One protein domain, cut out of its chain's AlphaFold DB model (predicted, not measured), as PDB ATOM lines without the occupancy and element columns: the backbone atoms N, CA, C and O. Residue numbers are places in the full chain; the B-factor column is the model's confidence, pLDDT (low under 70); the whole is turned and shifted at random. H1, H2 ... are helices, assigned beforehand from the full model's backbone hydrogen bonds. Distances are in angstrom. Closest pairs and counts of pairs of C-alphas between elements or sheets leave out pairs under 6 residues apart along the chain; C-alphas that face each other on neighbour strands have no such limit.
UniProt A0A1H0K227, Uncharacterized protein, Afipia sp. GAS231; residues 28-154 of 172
ATOM      1  N   LEU A  28      21.053  -7.537  19.726       48.97
ATOM      2  CA  LEU A  28      22.443  -7.101  19.656       48.97
ATOM      3  C   LEU A  28      22.591  -5.573  19.599       48.97
ATOM      4  O   LEU A  28      23.401  -5.040  20.350       48.97
ATOM      5  N   GLU A  29      21.808  -4.858  18.789       55.84
ATOM      6  CA  GLU A  29      21.807  -3.387  18.743       55.84
ATOM      7  C   GLU A  29      21.355  -2.786  20.078       55.84
ATOM      8  O   GLU A  29      22.052  -1.940  20.641       55.84
ATOM      9  N   SER A  30      20.281  -3.325  20.664       61.91
ATOM     10  CA  SER A  30      19.845  -2.954  22.017       61.91
ATOM     11  C   SER A  30      20.916  -3.257  23.077       61.91
ATOM     12  O   SER A  30      21.115  -2.483  24.021       61.91
ATOM     13  N   ALA A  31      21.652  -4.365  22.925       60.03
ATOM     14  CA  ALA A  31      22.770  -4.678  23.806       60.03
ATOM     15  C   ALA A  31      23.913  -3.673  23.634       60.03
ATOM     16  O   ALA A  31      24.445  -3.227  24.642       60.03
ATOM     17  N   PHE A  32      24.271  -3.251  22.419       65.88
ATOM     18  CA  PHE A  32      25.324  -2.247  22.214       65.88
ATOM     19  C   PHE A  32      24.970  -0.890  22.831       65.88
ATOM     20  O   PHE A  32      25.832  -0.258  23.447       65.88
ATOM     21  N   GLU A  33      23.704  -0.475  22.757       81.19
ATOM     22  CA  GLU A  33      23.220   0.707  23.476       81.19
ATOM     23  C   GLU A  33      23.348   0.522  24.995       81.19
ATOM     24  O   GLU A  33      23.928   1.372  25.677       81.19
ATOM     25  N   THR A  34      22.920  -0.634  25.512       89.12
ATOM     26  CA  THR A  34      23.015  -0.993  26.938       89.12
ATOM     27  C   THR A  34      24.465  -1.026  27.435       89.12
ATOM     28  O   THR A  34      24.783  -0.529  28.517       89.12
ATOM     29  N   LEU A  35      25.377  -1.573  26.630       90.12
ATOM     30  CA  LEU A  35      26.803  -1.656  26.933       90.12
ATOM     31  C   LEU A  35      27.482  -0.284  26.921       90.12
ATOM     32  O   LEU A  35      28.555  -0.136  27.488       90.12
ATOM     33  N   SER A  36      26.861   0.738  26.332       90.62
ATOM     34  CA  SER A  36      27.387   2.105  26.341       90.62
ATOM     35  C   SER A  36      26.922   2.943  27.540       90.62
ATOM     36  O   SER A  36      27.481   4.015  27.781       90.62
ATOM     37  N   LEU A  37      25.943   2.470  28.325       92.81
ATOM     38  CA  LEU A  37      25.319   3.263  29.396       92.81
ATOM     39  C   LEU A  37      26.317   3.775  30.439       92.81
ATOM     40  O   LEU A  37      26.221   4.916  30.886       92.81
ATOM     41  N   TRP A  38      27.334   2.977  30.778       93.88
ATOM     42  CA  TRP A  38      28.367   3.350  31.755       93.88
ATOM     43  C   TRP A  38      29.167   4.607  31.358       93.88
ATOM     44  O   TRP A  38      29.735   5.269  32.229       93.88
ATOM     45  N   ARG A  39      29.204   4.952  30.061       92.88
ATOM     46  CA  ARG A  39      29.885   6.145  29.522       92.88
ATOM     47  C   ARG A  39      28.946   7.249  29.047       92.88
ATOM     48  O   ARG A  39      29.435   8.298  28.626       92.88
ATOM     49  N   THR A  40      27.631   7.056  29.140       91.56
ATOM     50  CA  THR A  40      26.624   8.065  28.764       91.56
ATOM     51  C   THR A  40      25.835   8.590  29.962       91.56
ATOM     52  O   THR A  40      25.466   9.767  29.965       91.56
ATOM     53  N   LEU A  41      25.633   7.776  31.000       92.06
ATOM     54  CA  LEU A  41      24.875   8.133  32.198       92.06
ATOM     55  C   LEU A  41      25.778   8.400  33.403       92.06
ATOM     56  O   LEU A  41      26.760   7.702  33.653       92.06
ATOM     57  N   SER A  42      25.409   9.409  34.190       93.56
ATOM     58  CA  SER A  42      25.995   9.670  35.508       93.56
ATOM     59  C   SER A  42      25.510   8.638  36.530       93.56
ATOM     60  O   SER A  42      24.397   8.135  36.415       93.56
ATOM     61  N   ALA A  43      26.282   8.406  37.595       93.69
ATOM     62  CA  ALA A  43      25.987   7.399  38.622       93.69
ATOM     63  C   ALA A  43      24.559   7.487  39.208       93.69
ATOM     64  O   ALA A  43      23.923   6.473  39.449       93.69
ATOM     65  N   HIS A  44      24.035   8.701  39.401       92.31
ATOM     66  CA  HIS A  44      22.705   8.941  39.980       92.31
ATOM     67  C   HIS A  44      21.545   8.800  38.982       92.31
ATOM     68  O   HIS A  44      20.391   8.934  39.377       92.31
ATOM     69  N   GLN A  45      21.838   8.622  37.693       91.25
ATOM     70  CA  GLN A  45      20.822   8.503  36.644       91.25
ATOM     71  C   GLN A  45      20.422   7.052  36.386       91.25
ATOM     72  O   GLN A  45      19.409   6.825  35.735       91.25
ATOM     73  N   PHE A  46      21.203   6.094  36.886       91.06
ATOM     74  CA  PHE A  46      20.881   4.684  36.760       91.06
ATOM     75  C   PHE A  46      19.667   4.325  37.604       91.06
ATOM     76  O   PHE A  46      19.582   4.671  38.786       91.06
ATOM     77  N   ILE A  47      18.758   3.575  36.995       89.56
ATOM     78  CA  ILE A  47      17.618   2.966  37.676       89.56
ATOM     79  C   ILE A  47      17.739   1.439  37.676       89.56
ATOM     80  O   ILE A  47      18.544   0.845  36.958       89.56
ATOM     81  N   ALA A  48      16.916   0.774  38.489       87.81
ATOM     82  CA  ALA A  48      16.977  -0.679  38.656       87.81
ATOM     83  C   ALA A  48      16.801  -1.455  37.332       87.81
ATOM     84  O   ALA A  48      17.411  -2.508  37.150       87.81
ATOM     85  N   SER A  49      16.005  -0.931  36.390       89.19
ATOM     86  CA  SER A  49      15.834  -1.547  35.067       89.19
ATOM     87  C   SER A  49      17.100  -1.490  34.213       89.19
ATOM     88  O   SER A  49      17.356  -2.433  33.465       89.19
ATOM     89  N   ASP A  50      17.909  -0.436  34.341       90.56
ATOM     90  CA  ASP A  50      19.174  -0.310  33.610       90.56
ATOM     91  C   ASP A  50      20.160  -1.363  34.107       90.56
ATOM     92  O   ASP A  50      20.730  -2.107  33.314       90.56
ATOM     93  N   MET A  51      20.282  -1.498  35.431       91.19
ATOM     94  CA  MET A  51      21.129  -2.511  36.060       91.19
ATOM     95  C   MET A  51      20.731  -3.928  35.631       91.19
ATOM     96  O   MET A  51      21.596  -4.726  35.267       91.19
ATOM     97  N   LEU A  52      19.430  -4.239  35.624       90.12
ATOM     98  CA  LEU A  52      18.937  -5.543  35.177       90.12
ATOM     99  C   LEU A  52      19.262  -5.793  33.697       90.12
ATOM    100  O   LEU A  52      19.704  -6.886  33.335       90.12
ATOM    101  N   SER A  53      19.087  -4.773  32.855       90.31
ATOM    102  CA  SER A  53      19.373  -4.855  31.419       90.31
ATOM    103  C   SER A  53      20.866  -5.046  31.159       90.31
ATOM    104  O   SER A  53      21.248  -5.914  30.376       90.31
ATOM    105  N   MET A  54      21.718  -4.314  31.878       91.50
ATOM    106  CA  MET A  54      23.175  -4.438  31.824       91.50
ATOM    107  C   MET A  54      23.642  -5.820  32.283       91.50
ATOM    108  O   MET A  54      24.420  -6.462  31.579       91.50
ATOM    109  N   ARG A  55      23.123  -6.330  33.407       90.38
ATOM    110  CA  ARG A  55      23.433  -7.685  33.893       90.38
ATOM    111  C   ARG A  55      23.063  -8.740  32.851       90.38
ATOM    112  O   ARG A  55      23.851  -9.640  32.564       90.38
ATOM    113  N   HIS A  56      21.885  -8.607  32.251       87.50
ATOM    114  CA  HIS A  56      21.414  -9.518  31.217       87.50
ATOM    115  C   HIS A  56      22.244  -9.432  29.925       87.50
ATOM    116  O   HIS A  56      22.574 -10.467  29.346       87.50
ATOM    117  N   ALA A  57      22.624  -8.226  29.493       86.69
ATOM    118  CA  ALA A  57      23.486  -8.024  28.331       86.69
ATOM    119  C   ALA A  57      24.856  -8.686  28.537       86.69
ATOM    120  O   ALA A  57      25.296  -9.472  27.701       86.69
ATOM    121  N   VAL A  58      25.494  -8.453  29.685       86.19
ATOM    122  CA  VAL A  58      26.811  -9.033  29.980       86.19
ATOM    123  C   VAL A  58      26.757 -10.560  30.116       86.19
ATOM    124  O   VAL A  58      27.693 -11.242  29.701       86.19
ATOM    125  N   ALA A  59      25.665 -11.114  30.652       83.31
ATOM    126  CA  ALA A  59      25.485 -12.562  30.767       83.31
ATOM    127  C   ALA A  59      25.260 -13.260  29.413       83.31
ATOM    128  O   ALA A  59      25.599 -14.432  29.265       83.31
ATOM    129  N   LYS A  60      24.670 -12.567  28.432       77.38
ATOM    130  CA  LYS A  60      24.320 -13.153  27.127       77.38
ATOM    131  C   LYS A  60      25.382 -12.976  26.054       77.38
ATOM    132  O   LYS A  60      25.433 -13.776  25.122       77.38
ATOM    133  N   VAL A  61      26.196 -11.929  26.142       73.88
ATOM    134  CA  VAL A  61      27.206 -11.661  25.122       73.88
ATOM    135  C   VAL A  61      28.457 -12.481  25.417       73.88
ATOM    136  O   VAL A  61      29.145 -12.268  26.412       73.88
ATOM    137  N   VAL A  62      28.775 -13.398  24.503       68.00
ATOM    138  CA  VAL A  62      30.063 -14.095  24.461       68.00
ATOM    139  C   VAL A  62      30.927 -13.399  23.408       68.00
ATOM    140  O   VAL A  62      30.688 -13.584  22.211       68.00
ATOM    141  N   PRO A  63      31.903 -12.563  23.799       64.88
ATOM    142  CA  PRO A  63      32.775 -11.910  22.839       64.88
ATOM    143  C   PRO A  63      33.608 -12.957  22.087       64.88
ATOM    144  O   PRO A  63      34.353 -13.743  22.680       64.88
ATOM    145  N   PHE A  64      33.480 -12.964  20.760       57.59
ATOM    146  CA  PHE A  64      34.217 -13.872  19.885       57.59
ATOM    147  C   PHE A  64      35.731 -13.671  20.064       57.59
ATOM    148  O   PHE A  64      36.225 -12.546  20.024       57.59
ATOM    149  N   GLY A  65      36.474 -14.760  20.283       58.19
ATOM    150  CA  GLY A  65      37.931 -14.726  20.479       58.19
ATOM    151  C   GLY A  65      38.408 -14.557  21.928       58.19
ATOM    152  O   GLY A  65      39.601 -14.727  22.185       58.19
ATOM    153  N   VAL A  66      37.520 -14.318  22.900       59.72
ATOM    154  CA  VAL A  66      37.890 -14.287  24.327       59.72
ATOM    155  C   VAL A  66      37.665 -15.672  24.938       59.72
ATOM    156  O   VAL A  66      36.569 -16.008  25.375       59.72
ATOM    157  N   LYS A  67      38.720 -16.496  24.995       54.94
ATOM    158  CA  LYS A  67      38.653 -17.906  25.449       54.94
ATOM    159  C   LYS A  67      38.148 -18.122  26.894       54.94
ATOM    160  O   LYS A  67      37.972 -19.268  27.287       54.94
ATOM    161  N   LYS A  68      37.958 -17.066  27.696       60.72
ATOM    162  CA  LYS A  68      37.590 -17.147  29.125       60.72
ATOM    163  C   LYS A  68      36.490 -16.164  29.557       60.72
ATOM    164  O   LYS A  68      36.394 -15.857  30.739       60.72
ATOM    165  N   TRP A  69      35.674 -15.650  28.636       63.38
ATOM    166  CA  TRP A  69      34.533 -14.824  29.040       63.38
ATOM    167  C   TRP A  69      33.359 -15.711  29.465       63.38
ATOM    168  O   TRP A  69      32.715 -16.322  28.616       63.38
ATOM    169  N   THR A  70      33.090 -15.803  30.769       60.19
ATOM    170  CA  THR A  70      31.995 -16.623  31.325       60.19
ATOM    171  C   THR A  70      30.773 -15.805  31.762       60.19
ATOM    172  O   THR A  70      29.878 -16.359  32.391       60.19
ATOM    173  N   GLY A  71      30.708 -14.506  31.434       63.56
ATOM    174  CA  GLY A  71      29.631 -13.591  31.841       63.56
ATOM    175  C   GLY A  71      30.115 -12.476  32.775       63.56
ATOM    176  O   GLY A  71      31.309 -12.177  32.806       63.56
ATOM    177  N   VAL A  72      29.192 -11.848  33.523       62.72
ATOM    178  CA  VAL A  72      29.542 -10.875  34.580       62.72
ATOM    179  C   VAL A  72      30.397 -11.629  35.598       62.72
ATOM    180  O   VAL A  72      29.912 -12.625  36.131       62.72
ATOM    181  N   PRO A  73      31.640 -11.212  35.885       67.75
ATOM    182  CA  PRO A  73      32.391 -11.824  36.969       67.75
ATOM    183  C   PRO A  73      31.625 -11.597  38.275       67.75
ATOM    184  O   PRO A  73      31.331 -10.448  38.599       67.75
ATOM    185  N   ASP A  74      31.309 -12.659  39.020       70.31
ATOM    186  CA  ASP A  74      30.649 -12.540  40.334       70.31
ATOM    187  C   ASP A  74      31.523 -11.782  41.351       70.31
ATOM    188  O   ASP A  74      31.033 -11.251  42.341       70.31
ATOM    189  N   ASP A  75      32.827 -11.707  41.082       82.25
ATOM    190  CA  ASP A  75      33.820 -11.009  41.886       82.25
ATOM    191  C   ASP A  75      34.249  -9.689  41.225       82.25
ATOM    192  O   ASP A  75      34.738  -9.657  40.087       82.25
ATOM    193  N   VAL A  76      34.135  -8.595  41.981       86.94
ATOM    194  CA  VAL A  76      34.593  -7.269  41.562       86.94
ATOM    195  C   VAL A  76      36.087  -7.255  41.232       86.94
ATOM    196  O   VAL A  76      36.488  -6.583  40.281       86.94
ATOM    197  N   ALA A  77      36.926  -8.012  41.946       86.00
ATOM    198  CA  ALA A  77      38.366  -8.029  41.691       86.00
ATOM    199  C   ALA A  77      38.683  -8.631  40.315       86.00
ATOM    200  O   ALA A  77      39.520  -8.097  39.580       86.00
ATOM    201  N   ALA A  78      37.961  -9.682  39.922       83.56
ATOM    202  CA  ALA A  78      38.054 -10.257  38.585       83.56
ATOM    203  C   ALA A  78      37.600  -9.261  37.502       83.56
ATOM    204  O   ALA A  78      38.273  -9.128  36.477       83.56
ATOM    205  N   ALA A  79      36.516  -8.512  37.737       82.38
ATOM    206  CA  ALA A  79      36.054  -7.472  36.813       82.38
ATOM    207  C   ALA A  79      37.072  -6.325  36.662       82.38
ATOM    208  O   ALA A  79      37.344  -5.877  35.546       82.38
ATOM    209  N   VAL A  80      37.688  -5.889  37.766       86.12
ATOM    210  CA  VAL A  80      38.750  -4.870  37.753       86.12
ATOM    211  C   VAL A  80      39.975  -5.374  36.994       86.12
ATOM    212  O   VAL A  80      40.493  -4.659  36.136       86.12
ATOM    213  N   GLY A  81      40.419  -6.606  37.262       84.56
ATOM    214  CA  GLY A  81      41.547  -7.220  36.561       84.56
ATOM    215  C   GLY A  81      41.300  -7.347  35.056       84.56
ATOM    216  O   GLY A  81      42.182  -7.029  34.257       84.56
ATOM    217  N   ALA A  82      40.083  -7.734  34.664       81.88
ATOM    218  CA  ALA A  82      39.687  -7.811  33.262       81.88
ATOM    219  C   ALA A  82      39.719  -6.436  32.579       81.88
ATOM    220  O   ALA A  82      40.296  -6.313  31.503       81.88
ATOM    221  N   ALA A  83      39.171  -5.391  33.210       84.62
ATOM    222  CA  ALA A  83      39.204  -4.035  32.661       84.62
ATOM    223  C   ALA A  83      40.634  -3.471  32.570       84.62
ATOM    224  O   ALA A  83      40.982  -2.815  31.586       84.62
ATOM    225  N   ALA A  84      41.479  -3.755  33.566       84.81
ATOM    226  CA  ALA A  84      42.869  -3.306  33.595       84.81
ATOM    227  C   ALA A  84      43.711  -3.890  32.449       84.81
ATOM    228  O   ALA A  84      44.617  -3.218  31.964       84.81
ATOM    229  N   ALA A  85      43.383  -5.093  31.966       84.44
ATOM    230  CA  ALA A  85      44.080  -5.730  30.846       84.44
ATOM    231  C   ALA A  85      43.928  -4.984  29.503       84.44
ATOM    232  O   ALA A  85      44.676  -5.258  28.568       84.44
ATOM    233  N   PHE A  86      42.983  -4.042  29.400       82.88
ATOM    234  CA  PHE A  86      42.780  -3.200  28.216       82.88
ATOM    235  C   PHE A  86      43.478  -1.836  28.308       82.88
ATOM    236  O   PHE A  86      43.310  -1.007  27.414       82.88
ATOM    237  N   LEU A  87      44.217  -1.569  29.389       83.38
ATOM    238  CA  LEU A  87      44.937  -0.311  29.572       83.38
ATOM    239  C   LEU A  87      46.404  -0.436  29.109       83.38
ATOM    240  O   LEU A  87      47.042  -1.445  29.407       83.38
ATOM    241  N   PRO A  88      46.974   0.595  28.452       83.06
ATOM    242  CA  PRO A  88      46.336   1.854  28.055       83.06
ATOM    243  C   PRO A  88      45.330   1.667  26.908       83.06
ATOM    244  O   PRO A  88      45.553   0.897  25.979       83.06
ATOM    245  N   LEU A  89      44.208   2.388  26.976       83.12
ATOM    246  CA  LEU A  89      43.104   2.213  26.036       83.12
ATOM    247  C   LEU A  89      43.305   3.059  24.773       83.12
ATOM    248  O   LEU A  89      43.109   4.274  24.796       83.12
ATOM    249  N   GLU A  90      43.616   2.410  23.654       82.31
ATOM    250  CA  GLU A  90      43.721   3.081  22.349       82.31
ATOM    251  C   GLU A  90      42.358   3.247  21.664       82.31
ATOM    252  O   GLU A  90      42.074   4.270  21.039       82.31
ATOM    253  N   LYS A  91      41.484   2.240  21.793       85.19
ATOM    254  CA  LYS A  91      40.173   2.201  21.139       85.19
ATOM    255  C   LYS A  91      39.146   1.483  22.007       85.19
ATOM    256  O   LYS A  91      39.451   0.481  22.647       85.19
ATOM    257  N   LEU A  92      37.903   1.964  21.967       86.19
ATOM    258  CA  LEU A  92      36.761   1.260  22.545       86.19
ATOM    259  C   LEU A  92      36.465  -0.014  21.747       86.19
ATOM    260  O   LEU A  92      36.299   0.022  20.525       86.19
ATOM    261  N   THR A  93      36.401  -1.138  22.450       86.62
ATOM    262  CA  THR A  93      36.091  -2.451  21.880       86.62
ATOM    263  C   THR A  93      34.922  -3.071  22.634       86.62
ATOM    264  O   THR A  93      34.710  -2.770  23.806       86.62
ATOM    265  N   VAL A  94      34.182  -3.971  21.984       86.25
ATOM    266  CA  VAL A  94      33.054  -4.678  22.616       86.25
ATOM    267  C   VAL A  94      33.474  -5.439  23.887       86.25
ATOM    268  O   VAL A  94      32.775  -5.316  24.889       86.25
ATOM    269  N   PRO A  95      34.613  -6.168  23.924       85.19
ATOM    270  CA  PRO A  95      35.087  -6.800  25.158       85.19
ATOM    271  C   PRO A  95      35.358  -5.807  26.291       85.19
ATOM    272  O   PRO A  95      35.070  -6.095  27.450       85.19
ATOM    273  N   PHE A  96      35.884  -4.627  25.962       87.69
ATOM    274  CA  PHE A  96      36.119  -3.584  26.949       87.69
ATOM    275  C   PHE A  96      34.808  -2.997  27.478       87.69
ATOM    276  O   PHE A  96      34.642  -2.897  28.692       87.69
ATOM    277  N   ASP A  97      33.859  -2.677  26.592       90.56
ATOM    278  CA  ASP A  97      32.528  -2.212  26.995       90.56
ATOM    279  C   ASP A  97      31.844  -3.248  27.905       90.56
ATOM    280  O   ASP A  97      31.313  -2.873  28.942       90.56
ATOM    281  N   LEU A  98      31.961  -4.550  27.620       88.81
ATOM    282  CA  LEU A  98      31.455  -5.613  28.501       88.81
ATOM    283  C   LEU A  98      32.084  -5.596  29.902       88.81
ATOM    284  O   LEU A  98      31.363  -5.705  30.897       88.81
ATOM    285  N   CYS A  99      33.410  -5.441  29.999       89.44
ATOM    286  CA  CYS A  99      34.107  -5.324  31.288       89.44
ATOM    287  C   CYS A  99      33.622  -4.103  32.072       89.44
ATOM    288  O   CYS A  99      33.359  -4.180  33.272       89.44
ATOM    289  N   MET A 100      33.481  -2.975  31.382       93.12
ATOM    290  CA  MET A 100      33.056  -1.718  31.983       93.12
ATOM    291  C   MET A 100      31.583  -1.743  32.399       93.12
ATOM    292  O   MET A 100      31.244  -1.232  33.465       93.12
ATOM    293  N   THR A 101      30.717  -2.405  31.633       93.88
ATOM    294  CA  THR A 101      29.327  -2.671  32.019       93.88
ATOM    295  C   THR A 101      29.258  -3.556  33.260       93.88
ATOM    296  O   THR A 101      28.497  -3.243  34.172       93.88
ATOM    297  N   ALA A 102      30.065  -4.618  33.341       91.94
ATOM    298  CA  ALA A 102      30.128  -5.465  34.532       91.94
ATOM    299  C   ALA A 102      30.566  -4.669  35.775       91.94
ATOM    300  O   ALA A 102      29.935  -4.760  36.825       91.94
ATOM    301  N   LEU A 103      31.601  -3.832  35.645       93.31
ATOM    302  CA  LEU A 103      32.038  -2.938  36.721       93.31
ATOM    303  C   LEU A 103      30.957  -1.936  37.124       93.31
ATOM    304  O   LEU A 103      30.777  -1.678  38.310       93.31
ATOM    305  N   ALA A 104      30.220  -1.382  36.165       94.94
ATOM    306  CA  ALA A 104      29.120  -0.479  36.471       94.94
ATOM    307  C   ALA A 104      28.008  -1.188  37.263       94.94
ATOM    308  O   ALA A 104      27.478  -0.591  38.195       94.94
ATOM    309  N   VAL A 105      27.706  -2.461  36.965       94.12
ATOM    310  CA  VAL A 105      26.772  -3.275  37.767       94.12
ATOM    311  C   VAL A 105      27.257  -3.405  39.210       94.12
ATOM    312  O   VAL A 105      26.522  -3.028  40.119       94.12
ATOM    313  N   HIS A 106      28.511  -3.809  39.428       93.56
ATOM    314  CA  HIS A 106      29.102  -3.884  40.776       93.56
ATOM    315  C   HIS A 106      29.078  -2.536  41.509       93.56
ATOM    316  O   HIS A 106      28.774  -2.458  42.698       93.56
ATOM    317  N   ALA A 107      29.359  -1.442  40.800       94.94
ATOM    318  CA  ALA A 107      29.325  -0.102  41.373       94.94
ATOM    319  C   ALA A 107      27.901   0.319  41.789       94.94
ATOM    320  O   ALA A 107      27.735   0.928  42.848       94.94
ATOM    321  N   MET A 108      26.880  -0.026  40.994       93.88
ATOM    322  CA  MET A 108      25.464   0.196  41.326       93.88
ATOM    323  C   MET A 108      24.992  -0.669  42.500       93.88
ATOM    324  O   MET A 108      24.188  -0.210  43.308       93.88
ATOM    325  N   GLU A 109      25.537  -1.879  42.643       92.12
ATOM    326  CA  GLU A 109      25.324  -2.758  43.804       92.12
ATOM    327  C   GLU A 109      26.049  -2.248  45.075       92.12
ATOM    328  O   GLU A 109      25.917  -2.824  46.155       92.12
ATOM    329  N   GLY A 110      26.772  -1.125  44.984       91.88
ATOM    330  CA  GLY A 110      27.414  -0.473  46.122       91.88
ATOM    331  C   GLY A 110      28.860  -0.907  46.348       91.88
ATOM    332  O   GLY A 110      29.375  -0.763  47.464       91.88
ATOM    333  N   ASP A 111      29.544  -1.421  45.324       93.94
ATOM    334  CA  ASP A 111      30.979  -1.660  45.400       93.94
ATOM    335  C   ASP A 111      31.795  -0.379  45.148       93.94
ATOM    336  O   ASP A 111      31.795   0.225  44.071       93.94
ATOM    337  N   ALA A 112      32.530   0.039  46.176       93.81
ATOM    338  CA  ALA A 112      33.366   1.226  46.116       93.81
ATOM    339  C   ALA A 112      34.555   1.064  45.149       93.81
ATOM    340  O   ALA A 112      34.887   2.019  44.440       93.81
ATOM    341  N   ALA A 113      35.195  -0.107  45.104       93.31
ATOM    342  CA  ALA A 113      36.342  -0.361  44.234       93.31
ATOM    343  C   ALA A 113      35.925  -0.314  42.755       93.31
ATOM    344  O   ALA A 113      36.599   0.322  41.939       93.31
ATOM    345  N   ALA A 114      34.766  -0.881  42.424       94.44
ATOM    346  CA  ALA A 114      34.195  -0.779  41.089       94.44
ATOM    347  C   ALA A 114      33.956   0.685  40.684       94.44
ATOM    348  O   ALA A 114      34.399   1.118  39.619       94.44
ATOM    349  N   ALA A 115      33.333   1.478  41.563       96.38
ATOM    350  CA  ALA A 115      33.019   2.880  41.288       96.38
ATOM    351  C   ALA A 115      34.271   3.747  41.038       96.38
ATOM    352  O   ALA A 115      34.274   4.588  40.130       96.38
ATOM    353  N   ILE A 116      35.357   3.546  41.800       96.38
ATOM    354  CA  ILE A 116      36.600   4.312  41.595       96.38
ATOM    355  C   ILE A 116      37.317   3.906  40.305       96.38
ATOM    356  O   ILE A 116      37.805   4.780  39.583       96.38
ATOM    357  N   VAL A 117      37.336   2.612  39.970       95.06
ATOM    358  CA  VAL A 117      37.915   2.130  38.706       95.06
ATOM    359  C   VAL A 117      37.132   2.692  37.525       95.06
ATOM    360  O   VAL A 117      37.738   3.243  36.605       95.06
ATOM    361  N   LEU A 118      35.797   2.662  37.587       95.00
ATOM    362  CA  LEU A 118      34.936   3.229  36.553       95.00
ATOM    363  C   LEU A 118      35.205   4.728  36.351       95.00
ATOM    364  O   LEU A 118      35.390   5.188  35.222       95.00
ATOM    365  N   SER A 119      35.311   5.485  37.451       96.00
ATOM    366  CA  SER A 119      35.679   6.905  37.417       96.00
ATOM    367  C   SER A 119      37.034   7.132  36.745       96.00
ATOM    368  O   SER A 119      37.158   8.000  35.877       96.00
ATOM    369  N   ASN A 120      38.048   6.351  37.120       94.25
ATOM    370  CA  ASN A 120      39.387   6.489  36.566       94.25
ATOM    371  C   ASN A 120      39.412   6.189  35.062       94.25
ATOM    372  O   ASN A 120      39.970   6.965  34.289       94.25
ATOM    373  N   VAL A 121      38.767   5.109  34.629       93.12
ATOM    374  CA  VAL A 121      38.707   4.748  33.210       93.12
ATOM    375  C   VAL A 121      38.000   5.830  32.393       93.12
ATOM    376  O   VAL A 121      38.534   6.268  31.377       93.12
ATOM    377  N   LEU A 122      36.856   6.337  32.861       93.00
ATOM    378  CA  LEU A 122      36.115   7.402  32.177       93.00
ATOM    379  C   LEU A 122      36.946   8.678  31.974       93.00
ATOM    380  O   LEU A 122      36.821   9.339  30.942       93.00
ATOM    381  N   ARG A 123      37.819   9.025  32.930       91.69
ATOM    382  CA  ARG A 123      38.735  10.177  32.799       91.69
ATOM    383  C   ARG A 123      39.780   9.981  31.707       91.69
ATOM    384  O   ARG A 123      40.212  10.969  31.118       91.69
ATOM    385  N   ASN A 124      40.163   8.733  31.463       89.38
ATOM    386  CA  ASN A 124      41.229   8.350  30.545       89.38
ATOM    387  C   ASN A 124      40.705   7.849  29.192       89.38
ATOM    388  O   ASN A 124      41.487   7.363  28.380       89.38
ATOM    389  N   LEU A 125      39.402   7.982  28.918       88.38
ATOM    390  CA  LEU A 125      38.858   7.605  27.619       88.38
ATOM    391  C   LEU A 125      39.458   8.450  26.479       88.38
ATOM    392  O   LEU A 125      39.587   9.681  26.616       88.38
ATOM    393  N   PRO A 126      39.759   7.819  25.326       81.88
ATOM    394  CA  PRO A 126      40.180   8.535  24.133       81.88
ATOM    395  C   PRO A 126      39.079   9.507  23.689       81.88
ATOM    396  O   PRO A 126      37.884   9.247  23.838       81.88
ATOM    397  N   GLY A 127      39.483  10.674  23.184       77.50
ATOM    398  CA  GLY A 127      38.558  11.727  22.744       77.50
ATOM    399  C   GLY A 127      38.133  12.732  23.823       77.50
ATOM    400  O   GLY A 127      37.341  13.618  23.524       77.50
ATOM    401  N   HIS A 128      38.658  12.620  25.052       66.00
ATOM    402  CA  HIS A 128      38.678  13.642  26.122       66.00
ATOM    403  C   HIS A 128      37.433  14.547  26.250       66.00
ATOM    404  O   HIS A 128      37.533  15.743  26.540       66.00
ATOM    405  N   ALA A 129      36.239  13.984  26.084       77.56
ATOM    406  CA  ALA A 129      35.013  14.762  26.127       77.56
ATOM    407  C   ALA A 129      34.761  15.313  27.542       77.56
ATOM    408  O   ALA A 129      34.835  14.594  28.544       77.56
ATOM    409  N   ARG A 130      34.372  16.592  27.635       85.62
ATOM    410  CA  ARG A 130      33.923  17.223  28.895       85.62
ATOM    411  C   ARG A 130      32.806  16.417  29.572       85.62
ATOM    412  O   ARG A 130      32.736  16.385  30.798       85.62
ATOM    413  N   ALA A 131      31.966  15.750  28.777       85.06
ATOM    414  CA  ALA A 131      30.920  14.853  29.255       85.06
ATOM    415  C   ALA A 131      31.490  13.695  30.094       85.06
ATOM    416  O   ALA A 131      31.073  13.524  31.238       85.06
ATOM    417  N   HIS A 132      32.512  12.985  29.600       90.06
ATOM    418  CA  HIS A 132      33.122  11.861  30.319       90.06
ATOM    419  C   HIS A 132      33.713  12.286  31.666       90.06
ATOM    420  O   HIS A 132      33.580  11.565  32.648       90.06
ATOM    421  N   ARG A 133      34.291  13.494  31.762       91.62
ATOM    422  CA  ARG A 133      34.788  14.024  33.045       91.62
ATOM    423  C   ARG A 133      33.668  14.233  34.063       91.62
ATOM    424  O   ARG A 133      33.857  13.931  35.236       91.62
ATOM    425  N   ARG A 134      32.501  14.731  33.634       92.94
ATOM    426  CA  ARG A 134      31.338  14.907  34.525       92.94
ATOM    427  C   ARG A 134      30.811  13.559  35.010       92.94
ATOM    428  O   ARG A 134      30.584  13.397  36.207       92.94
ATOM    429  N   ILE A 135      30.691  12.598  34.095       94.19
ATOM    430  CA  ILE A 135      30.267  11.232  34.415       94.19
ATOM    431  C   ILE A 135      31.265  10.600  35.393       94.19
ATOM    432  O   ILE A 135      30.866  10.125  36.454       94.19
ATOM    433  N   ALA A 136      32.567  10.702  35.124       94.94
ATOM    434  CA  ALA A 136      33.610  10.212  36.019       94.94
ATOM    435  C   ALA A 136      33.524  10.824  37.421       94.94
ATOM    436  O   ALA A 136      33.642  10.108  38.416       94.94
ATOM    437  N   THR A 137      33.315  12.139  37.529       96.62
ATOM    438  CA  THR A 137      33.137  12.803  38.827       96.62
ATOM    439  C   THR A 137      31.921  12.260  39.569       96.62
ATOM    440  O   THR A 137      32.011  12.046  40.773       96.62
ATOM    441  N   SER A 138      30.814  11.969  38.881       96.19
ATOM    442  CA  SER A 138      29.635  11.386  39.532       96.19
ATOM    443  C   SER A 138      29.926  10.016  40.159       96.19
ATOM    444  O   SER A 138      29.531   9.775  41.297       96.19
ATOM    445  N   TRP A 139      30.702   9.167  39.478       96.50
ATOM    446  CA  TRP A 139      31.140   7.871  40.005       96.50
ATOM    447  C   TRP A 139      32.139   8.000  41.155       96.50
ATOM    448  O   TRP A 139      32.076   7.246  42.121       96.50
ATOM    449  N   PHE A 140      33.019   9.001  41.098       96.81
ATOM    450  CA  PHE A 140      33.916   9.317  42.209       96.81
ATOM    451  C   PHE A 140      33.139   9.741  43.462       96.81
ATOM    452  O   PHE A 140      33.404   9.253  44.555       96.81
ATOM    453  N   VAL A 141      32.138  10.610  43.309       96.75
ATOM    454  CA  VAL A 141      31.280  11.036  44.425       96.75
ATOM    455  C   VAL A 141      30.482   9.858  44.989       96.75
ATOM    456  O   VAL A 141      30.396   9.720  46.208       96.75
ATOM    457  N   ALA A 142      29.956   8.976  44.131       92.88
ATOM    458  CA  ALA A 142      29.283   7.751  44.566       92.88
ATOM    459  C   ALA A 142      30.216   6.846  45.393       92.88
ATOM    460  O   ALA A 142      29.834   6.390  46.468       92.88
ATOM    461  N   ASN A 143      31.471   6.665  44.962       95.31
ATOM    462  CA  ASN A 143      32.489   5.948  45.735       95.31
ATOM    463  C   ASN A 143      32.695   6.555  47.139       95.31
ATOM    464  O   ASN A 143      32.699   5.820  48.132       95.31
ATOM    465  N   LEU A 144      32.835   7.882  47.241       95.12
ATOM    466  CA  LEU A 144      33.009   8.559  48.532       95.12
ATOM    467  C   LEU A 144      31.796   8.360  49.451       95.12
ATOM    468  O   LEU A 144      31.956   8.129  50.648       95.12
ATOM    469  N   ALA A 145      30.582   8.406  48.900       91.88
ATOM    470  CA  ALA A 145      29.364   8.162  49.667       91.88
ATOM    471  C   ALA A 145      29.314   6.725  50.217       91.88
ATOM    472  O   ALA A 145      29.068   6.527  51.409       91.88
ATOM    473  N   THR A 146      29.617   5.733  49.378       91.12
ATOM    474  CA  THR A 146      29.643   4.313  49.759       91.12
ATOM    475  C   THR A 146      30.703   4.018  50.821       91.12
ATOM    476  O   THR A 146      30.432   3.330  51.805       91.12
ATOM    477  N   THR A 147      31.915   4.550  50.659       91.50
ATOM    478  CA  THR A 147      32.999   4.363  51.640       91.50
ATOM    479  C   THR A 147      32.672   5.022  52.980       91.50
ATOM    480  O   THR A 147      32.870   4.404  54.027       91.50
ATOM    481  N   ALA A 148      32.091   6.225  52.964       90.69
ATOM    482  CA  ALA A 148      31.633   6.900  54.174       90.69
ATOM    483  C   ALA A 148      30.509   6.130  54.889       90.69
ATOM    484  O   ALA A 148      30.506   6.062  56.119       90.69
ATOM    485  N   ALA A 149      29.570   5.534  54.145       88.88
ATOM    486  CA  ALA A 149      28.522   4.688  54.717       88.88
ATOM    487  C   ALA A 149      29.118   3.460  55.428       88.88
ATOM    488  O   ALA A 149      28.853   3.257  56.612       88.88
ATOM    489  N   ARG A 150      30.027   2.730  54.764       86.38
ATOM    490  CA  ARG A 150      30.714   1.565  55.355       86.38
ATOM    491  C   ARG A 150      31.493   1.929  56.623       86.38
ATOM    492  O   ARG A 150      31.423   1.205  57.613       86.38
ATOM    493  N   ALA A 151      32.194   3.065  56.629       85.88
ATOM    494  CA  ALA A 151      32.923   3.531  57.810       85.88
ATOM    495  C   ALA A 151      31.989   3.760  59.016       85.88
ATOM    496  O   ALA A 151      32.313   3.370  60.139       85.88
ATOM    497  N   ARG A 152      30.798   4.330  58.790       87.62
ATOM    498  CA  ARG A 152      29.788   4.516  59.847       87.62
ATOM    499  C   ARG A 152      29.267   3.188  60.388       87.62
ATOM    500  O   ARG A 152      29.092   3.073  61.599       87.62
ATOM    501  N   ASP A 153      29.053   2.202  59.525       86.62
ATOM    502  CA  ASP A 153      28.575   0.881  59.946       86.62
ATOM    503  C   ASP A 153      29.627   0.156  60.794       86.62
ATOM    504  O   ASP A 153      29.302  -0.386  61.852       86.62
ATOM    505  N   THR A 154      30.908   0.246  60.416       81.12
ATOM    506  CA  THR A 154      32.006  -0.306  61.230       81.12
ATOM    507  C   THR A 154      32.150   0.379  62.589       81.12
ATOM    508  O   THR A 154      32.484  -0.281  63.566       81.12
TER     509      THR A 154
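Overview. This is residues 28 to 154 of the 172 residues of an uncharacterized protein of Afipia sp. GAS231 (UniProt A0A1H0K227). Long H6 runs alongside H5, which with H1, H2 and H3 packs round H4 in the middle. The 127 printed residues include six named helices, H1 to H6: all helix. It is compact, radius of gyration of the C-alphas 13.9 A, spanning 44 by 31 by 27 A.

Arrangement. H6, residues 130 to 154, and H5, residues 112 to 123, form a hairpin at a shallow tilt of 15 degrees, the closest C-alphas, Ser 119 and Ala 136, 4.1 A apart. The hub H4, residues 94 to 108, touches H5 and H1, residues 28 to 40, H2, residues 48 to 60, and H3, residues 76 to 84. Every O i to N i+4 pair is within hydrogen-bond range in H2 to H6, but 6 of 9 in H1.

Along the chain. H6 measures 36.8 A from C-alpha 130, (33.923, 17.223, 28.895), to C-alpha 154, (32.006, -0.306, 61.230).

Size, cuts and confidence. The printed part has no cut; residues 61 to 75 form a long link; pLDDT is under 70 at residues 28 to 32, 62 to 73 and 128.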